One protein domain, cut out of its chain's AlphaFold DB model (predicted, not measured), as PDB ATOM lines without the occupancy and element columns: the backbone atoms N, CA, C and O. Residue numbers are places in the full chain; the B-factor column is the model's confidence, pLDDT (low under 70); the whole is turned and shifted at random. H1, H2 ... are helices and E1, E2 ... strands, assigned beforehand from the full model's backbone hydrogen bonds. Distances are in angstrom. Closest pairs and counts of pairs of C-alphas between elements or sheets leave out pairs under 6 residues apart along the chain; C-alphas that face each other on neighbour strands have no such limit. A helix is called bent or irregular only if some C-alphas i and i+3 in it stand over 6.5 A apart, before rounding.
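Overview. This is residues 10 to 66 of the 67 residues of an uncharacterized protein of Mycobacterium ulcerans str. Harvey (UniProt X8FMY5). A long, bent ribbon of two strands, the hairpin E1 and E2, has the short helix H1 over one end and a long loop, residues 33 to 54, at the other, from which residues 38 to 44 stick out. The 57 printed residues hold H1, E1 and E2 in that order, with the strands antiparallel. The class is mixed, helices and strands; the whole is loose, with a radius of gyration of the C-alphas of 14.0 A, and spans 36 by 23 by 15 A.

Arrangement. In H1, residues 10 to 17, every O i to N i+4 pair is within hydrogen-bond range. Its closest C-alpha pair with E1, residues 21 to 32, is Arg 13 and Val 22, 6.6 A; with E2, residues 55 to 65, Arg 13 and Leu 62, 7.7 A. E1 and E2 are antiparallel at 160 degrees; N 28 and O 59 are 2.9 A apart.

Along the chain. H1 begins at C-alpha 10 (1.965, 51.394, 0.509) and measures 10.3 A. E1 measures 26.9 A and bends by 77 degrees at residue 27. E2 measures 28.5 A, bends by 72 degrees at residue 58 and ends at C-alpha 65 (-11.838, 42.936, 6.754).

Size, cuts and confidence. The farthest C-alphas, Thr 18 and Asp 51, are 39.0 A apart. The printed part has no cut. The link E1 to E2 is long; pLDDT is under 70 at residues 34 to 47.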
ATOM      1  N   GLU A  10       2.919  50.350   0.879       91.49
ATOM      2  CA  GLU A  10       1.965  51.394   0.509       91.49
ATOM      3  C   GLU A  10       1.118  50.969  -0.690       91.49
ATOM      4  O   GLU A  10      -0.103  51.031  -0.601       91.49
ATOM      5  N   GLU A  11       1.720  50.436  -1.758       91.88
ATOM      6  CA  GLU A  11       0.955  49.936  -2.910       91.88
ATOM      7  C   GLU A  11       0.019  48.787  -2.535       91.88
ATOM      8  O   GLU A  11      -1.122  48.738  -2.999       91.88
ATOM      9  N   LEU A  12       0.483  47.860  -1.689       91.24
ATOM     10  CA  LEU A  12      -0.345  46.758  -1.213       91.24
ATOM     11  C   LEU A  12      -1.545  47.286  -0.417       91.24
ATOM     12  O   LEU A  12      -2.670  46.826  -0.619       91.24
ATOM     13  N   ARG A  13      -1.315  48.276   0.456       92.69
ATOM     14  CA  ARG A  13      -2.376  48.933   1.224       92.69
ATOM     15  C   ARG A  13      -3.374  49.621   0.301       92.69
ATOM     16  O   ARG A  13      -4.566  49.374   0.439       92.69
ATOM     17  N   ASP A  14      -2.898  50.457  -0.616       94.01
ATOM     18  CA  ASP A  14      -3.746  51.273  -1.487       94.01
ATOM     19  C   ASP A  14      -4.606  50.391  -2.398       94.01
ATOM     20  O   ASP A  14      -5.822  50.557  -2.484       94.01
ATOM     21  N   THR A  15      -4.002  49.342  -2.967       93.22
ATOM     22  CA  THR A  15      -4.697  48.383  -3.834       93.22
ATOM     23  C   THR A  15      -5.810  47.655  -3.085       93.22
ATOM     24  O   THR A  15      -6.933  47.562  -3.583       93.22
ATOM     25  N   VAL A  16      -5.537  47.143  -1.881       92.11
ATOM     26  CA  VAL A  16      -6.548  46.400  -1.113       92.11
ATOM     27  C   VAL A  16      -7.612  47.334  -0.531       92.11
ATOM     28  O   VAL A  16      -8.787  46.957  -0.502       92.11
ATOM     29  N   ALA A  17      -7.242  48.568  -0.174       92.46
ATOM     30  CA  ALA A  17      -8.158  49.596   0.326       92.46
ATOM     31  C   ALA A  17      -9.283  49.948  -0.662       92.46
ATOM     32  O   ALA A  17     -10.332  50.443  -0.254       92.46
ATOM     33  N   THR A  18      -9.111  49.649  -1.955       93.86
ATOM     34  CA  THR A  18     -10.167  49.837  -2.963       93.86
ATOM     35  C   THR A  18     -11.357  48.886  -2.805       93.86
ATOM     36  O   THR A  18     -12.426  49.157  -3.352       93.86
ATOM     37  N   GLN A  19     -11.186  47.756  -2.113       93.68
ATOM     38  CA  GLN A  19     -12.197  46.695  -2.007       93.68
ATOM     39  C   GLN A  19     -12.472  46.258  -0.559       93.68
ATOM     40  O   GLN A  19     -13.548  45.725  -0.282       93.68
ATOM     41  N   TRP A  20     -11.505  46.428   0.344       95.57
ATOM     42  CA  TRP A  20     -11.555  45.980   1.737       95.57
ATOM     43  C   TRP A  20     -11.020  47.073   2.664       95.57
ATOM     44  O   TRP A  20     -10.199  47.891   2.261       95.57
ATOM     45  N   THR A  21     -11.431  47.066   3.929       94.36
ATOM     46  CA  THR A  21     -10.858  47.963   4.936       94.36
ATOM     47  C   THR A  21      -9.565  47.352   5.460       94.36
ATOM     48  O   THR A  21      -9.582  46.301   6.095       94.36
ATOM     49  N   VAL A  22      -8.434  47.997   5.161       94.00
ATOM     50  CA  VAL A  22      -7.111  47.541   5.607       94.00
ATOM     51  C   VAL A  22      -6.890  47.927   7.067       94.00
ATOM     52  O   VAL A  22      -6.781  49.113   7.382       94.00
ATOM     53  N   ASP A  23      -6.775  46.924   7.935       93.55
ATOM     54  CA  ASP A  23      -6.460  47.093   9.354       93.55
ATOM     55  C   ASP A  23      -4.961  47.321   9.560       93.55
ATOM     56  O   ASP A  23      -4.540  48.269  10.222       93.55
ATOM     57  N   GLU A  24      -4.137  46.457   8.962       93.79
ATOM     58  CA  GLU A  24      -2.695  46.433   9.189       93.79
ATOM     59  C   GLU A  24      -1.949  45.925   7.952       93.79
ATOM     60  O   GLU A  24      -2.376  44.976   7.296       93.79
ATOM     61  N   VAL A  25      -0.791  46.525   7.670       93.70
ATOM     62  CA  VAL A  25       0.215  45.975   6.755       93.70
ATOM     63  C   VAL A  25       1.534  45.926   7.505       93.70
ATOM     64  O   VAL A  25       2.025  46.965   7.947       93.70
ATOM     65  N   ARG A  26       2.113  44.733   7.651       92.46
ATOM     66  CA  ARG A  26       3.387  44.545   8.352       92.46
ATOM     67  C   ARG A  26       4.384  43.732   7.527       92.46
ATOM     68  O   ARG A  26       3.973  42.802   6.829       92.46
ATOM     69  N   PRO A  27       5.690  44.036   7.610       90.41
ATOM     70  CA  PRO A  27       6.717  43.195   7.010       90.41
ATOM     71  C   PRO A  27       6.764  41.832   7.711       90.41
ATOM     72  O   PRO A  27       6.628  41.739   8.932       90.41
ATOM     73  N   ALA A  28       6.947  40.767   6.936       89.59
ATOM     74  CA  ALA A  28       7.031  39.401   7.437       89.59
ATOM     75  C   ALA A  28       7.906  38.527   6.534       89.59
ATOM     76  O   ALA A  28       7.989  38.736   5.324       89.59
ATOM     77  N   THR A  29       8.523  37.504   7.119       86.62
ATOM     78  CA  THR A  29       9.204  36.455   6.354       86.62
ATOM     79  C   THR A  29       8.170  35.467   5.831       86.62
ATOM     80  O   THR A  29       7.449  34.834   6.606       86.62
ATOM     81  N   LEU A  30       8.091  35.339   4.510       84.36
ATOM     82  CA  LEU A  30       7.225  34.386   3.833       84.36
ATOM     83  C   LEU A  30       7.979  33.076   3.627       84.36
ATOM     84  O   LEU A  30       9.131  33.078   3.198       84.36
ATOM     85  N   TYR A  31       7.307  31.967   3.933       82.77
ATOM     86  CA  TYR A  31       7.842  30.621   3.773       82.77
ATOM     87  C   TYR A  31       7.113  29.918   2.631       82.77
ATOM     88  O   TYR A  31       5.887  29.815   2.657       82.77
ATOM     89  N   ALA A  32       7.854  29.397   1.656       75.59
ATOM     90  CA  ALA A  32       7.306  28.587   0.577       75.59
ATOM     91  C   ALA A  32       7.893  27.171   0.609       75.59
ATOM     92  O   ALA A  32       9.105  26.979   0.739       75.59
ATOM     93  N   ASN A  33       7.017  26.175   0.484       72.57
ATOM     94  CA  ASN A  33       7.426  24.788   0.293       72.57
ATOM     95  C   ASN A  33       7.753  24.572  -1.180       72.57
ATOM     96  O   ASN A  33       6.945  24.965  -2.018       72.57
ATOM     97  N   ASP A  34       8.911  23.961  -1.443       56.80
ATOM     98  CA  ASP A  34       9.329  23.336  -2.708       56.80
ATOM     99  C   ASP A  34       8.649  23.883  -3.973       56.80
ATOM    100  O   ASP A  34       8.050  23.166  -4.769       56.80
ATOM    101  N   VAL A  35       8.725  25.196  -4.168       54.02
ATOM    102  CA  VAL A  35       8.512  25.747  -5.496       54.02
ATOM    103  C   VAL A  35       9.821  25.495  -6.214       54.02
ATOM    104  O   VAL A  35      10.867  26.009  -5.802       54.02
ATOM    105  N   GLN A  36       9.765  24.721  -7.300       53.41
ATOM    106  CA  GLN A  36      10.681  24.911  -8.418       53.41
ATOM    107  C   GLN A  36      10.518  26.367  -8.852       53.41
ATOM    108  O   GLN A  36       9.763  26.682  -9.769       53.41
ATOM    109  N   LEU A  37      11.139  27.283  -8.110       53.82
ATOM    110  CA  LEU A  37      11.190  28.682  -8.449       53.82
ATOM    111  C   LEU A  37      12.025  28.688  -9.718       53.82
ATOM    112  O   LEU A  37      13.249  28.562  -9.655       53.82
ATOM    113  N   ALA A  38      11.342  28.676 -10.864       46.91
ATOM    114  CA  ALA A  38      11.981  28.696 -12.160       46.91
ATOM    115  C   ALA A  38      13.000  29.830 -12.106       46.91
ATOM    116  O   ALA A  38      12.651  30.961 -11.750       46.91
ATOM    117  N   ALA A  39      14.271  29.493 -12.327       42.17
ATOM    118  CA  ALA A  39      15.365  30.439 -12.218       42.17
ATOM    119  C   ALA A  39      15.006  31.691 -13.039       42.17
ATOM    120  O   ALA A  39      14.915  31.625 -14.262       42.17
ATOM    121  N   GLY A  40      14.709  32.801 -12.353       44.84
ATOM    122  CA  GLY A  40      14.279  34.055 -12.980       44.84
ATOM    123  C   GLY A  40      12.873  34.571 -12.638       44.84
ATOM    124  O   GLY A  40      12.538  35.661 -13.095       44.84
ATOM    125  N   SER A  41      12.055  33.876 -11.839       49.40
ATOM    126  CA  SER A  41      10.682  34.344 -11.552       49.40
ATOM    127  C   SER A  41      10.566  35.535 -10.588       49.40
ATOM    128  O   SER A  41       9.507  36.152 -10.546       49.40
ATOM    129  N   ALA A  42      11.626  35.916  -9.872       49.73
ATOM    130  CA  ALA A  42      11.656  37.164  -9.108       49.73
ATOM    131  C   ALA A  42      13.075  37.762  -9.140       49.73
ATOM    132  O   ALA A  42      13.955  37.288  -8.416       49.73
ATOM    133  N   PRO A  43      13.351  38.761  -9.999       44.62
ATOM    134  CA  PRO A  43      14.629  39.454  -9.974       44.62
ATOM    135  C   PRO A  43      14.750  40.211  -8.645       44.62
ATOM    136  O   PRO A  43      13.950  41.097  -8.367       44.62
ATOM    137  N   GLY A  44      15.739  39.847  -7.823       50.41
ATOM    138  CA  GLY A  44      16.096  40.588  -6.607       50.41
ATOM    139  C   GLY A  44      15.563  40.035  -5.284       50.41
ATOM    140  O   GLY A  44      15.811  40.641  -4.248       50.41
ATOM    141  N   VAL A  45      14.876  38.890  -5.275       56.91
ATOM    142  CA  VAL A  45      14.499  38.242  -4.013       56.91
ATOM    143  C   VAL A  45      15.611  37.277  -3.610       56.91
ATOM    144  O   VAL A  45      15.738  36.195  -4.183       56.91
ATOM    145  N   GLU A  46      16.429  37.674  -2.631       58.56
ATOM    146  CA  GLU A  46      17.380  36.787  -1.948       58.56
ATOM    147  C   GLU A  46      16.598  35.739  -1.150       58.56
ATOM    148  O   GLU A  46      16.362  35.863   0.051       58.56
ATOM    149  N   ALA A  47      16.111  34.718  -1.849       63.25
ATOM    150  CA  ALA A  47      15.379  33.641  -1.222       63.25
ATOM    151  C   ALA A  47      16.373  32.734  -0.480       63.25
ATOM    152  O   ALA A  47      17.095  31.941  -1.091       63.25
ATOM    153  N   GLN A  48      16.430  32.863   0.845       70.87
ATOM    154  CA  GLN A  48      17.164  31.934   1.703       70.87
ATOM    155  C   GLN A  48      16.401  30.617   1.827       70.87
ATOM    156  O   GLN A  48      15.197  30.563   1.607       70.87
ATOM    157  N   ARG A  49      17.086  29.533   2.191       73.36
ATOM    158  CA  ARG A  49      16.429  28.286   2.605       73.36
ATOM    159  C   ARG A  49      16.597  28.102   4.108       73.36
ATOM    160  O   ARG A  49      17.674  28.384   4.625       73.36
ATOM    161  N   ASP A  50      15.541  27.668   4.788       76.89
ATOM    162  CA  ASP A  50      15.608  27.268   6.197       76.89
ATOM    163  C   ASP A  50      16.227  25.865   6.363       76.89
ATOM    164  O   ASP A  50      16.459  25.156   5.381       76.89
ATOM    165  N   ASP A  51      16.451  25.432   7.608       78.07
ATOM    166  CA  ASP A  51      16.999  24.102   7.933       78.07
ATOM    167  C   ASP A  51      16.150  22.923   7.422       78.07
ATOM    168  O   ASP A  51      16.625  21.791   7.347       78.07
ATOM    169  N   LYS A  52      14.883  23.163   7.066       77.37
ATOM    170  CA  LYS A  52      13.968  22.165   6.492       77.37
ATOM    171  C   LYS A  52      13.894  22.251   4.963       77.37
ATOM    172  O   LYS A  52      13.074  21.560   4.363       77.37
ATOM    173  N   GLY A  53      14.720  23.088   4.333       75.14
ATOM    174  CA  GLY A  53      14.754  23.298   2.887       75.14
ATOM    175  C   GLY A  53      13.640  24.198   2.341       75.14
ATOM    176  O   GLY A  53      13.500  24.304   1.122       75.14
ATOM    177  N   ARG A  54      12.851  24.861   3.196       76.01
ATOM    178  CA  ARG A  54      11.781  25.779   2.770       76.01
ATOM    179  C   ARG A  54      12.376  27.116   2.363       76.01
ATOM    180  O   ARG A  54      13.255  27.636   3.046       76.01
ATOM    181  N   LEU A  55      11.882  27.688   1.270       78.19
ATOM    182  CA  LEU A  55      12.285  29.018   0.823       78.19
ATOM    183  C   LEU A  55      11.743  30.070   1.788       78.19
ATOM    184  O   LEU A  55      10.578  30.018   2.164       78.19
ATOM    185  N   MET A  56      12.592  31.019   2.153       81.53
ATOM    186  CA  MET A  56      12.319  32.170   2.995       81.53
ATOM    187  C   MET A  56      12.607  33.429   2.193       81.53
ATOM    188  O   MET A  56      13.697  33.570   1.638       81.53
ATOM    189  N   PHE A  57      11.663  34.357   2.157       80.82
ATOM    190  CA  PHE A  57      11.866  35.646   1.508       80.82
ATOM    191  C   PHE A  57      11.134  36.766   2.247       80.82
ATOM    192  O   PHE A  57      10.101  36.517   2.880       80.82
ATOM    193  N   PRO A  58      11.660  38.002   2.203       82.00
ATOM    194  CA  PRO A  58      10.966  39.151   2.760       82.00
ATOM    195  C   PRO A  58       9.691  39.436   1.956       82.00
ATOM    196  O   PRO A  58       9.693  39.414   0.726       82.00
ATOM    197  N   GLY A  59       8.598  39.710   2.662       87.13
ATOM    198  CA  GLY A  59       7.324  40.121   2.087       87.13
ATOM    199  C   GLY A  59       6.477  40.894   3.095       87.13
ATOM    200  O   GLY A  59       6.972  41.338   4.132       87.13
ATOM    201  N   PHE A  60       5.189  41.044   2.795       89.70
ATOM    202  CA  PHE A  60       4.233  41.743   3.651       89.70
ATOM    203  C   PHE A  60       3.036  40.847   3.967       89.70
ATOM    204  O   PHE A  60       2.532  40.138   3.097       89.70
ATOM    205  N   LEU A  61       2.573  40.898   5.215       91.95
ATOM    206  CA  LEU A  61       1.271  40.381   5.620       91.95
ATOM    207  C   LEU A  61       0.309  41.553   5.748       91.95
ATOM    208  O   LEU A  61       0.625  42.553   6.395       91.95
ATOM    209  N   LEU A  62      -0.864  41.402   5.146       92.85
ATOM    210  CA  LEU A  62      -1.939  42.377   5.202       92.85
ATOM    211  C   LEU A  62      -3.134  41.752   5.923       92.85
ATOM    212  O   LEU A  62      -3.588  40.669   5.549       92.85
ATOM    213  N   LEU A  63      -3.627  42.434   6.955       93.16
ATOM    214  CA  LEU A  63      -4.943  42.184   7.530       93.16
ATOM    215  C   LEU A  63      -5.924  43.192   6.943       93.16
ATOM    216  O   LEU A  63      -5.699  44.401   6.999       93.16
ATOM    217  N   ALA A  64      -7.016  42.673   6.403       95.19
ATOM    218  CA  ALA A  64      -8.156  43.470   6.011       95.19
ATOM    219  C   ALA A  64      -9.443  42.707   6.294       95.19
ATOM    220  O   ALA A  64      -9.497  41.481   6.162       95.19
ATOM    221  N   HIS A  65     -10.488  43.453   6.622       94.90
ATOM    222  CA  HIS A  65     -11.838  42.936   6.754       94.90
ATOM    223  C   HIS A  65     -12.754  43.567   5.710       94.90
ATOM    224  O   HIS A  65     -12.549  44.691   5.242       94.90
ATOM    225  N   LYS A  66     -13.774  42.806   5.323       87.38
ATOM    226  CA  LYS A  66     -14.858  43.300   4.488       87.38
ATOM    227  C   LYS A  66     -16.036  43.618   5.402       87.38
ATOM    228  O   LYS A  66     -16.438  42.745   6.172       87.38
TER     229      LYS A  66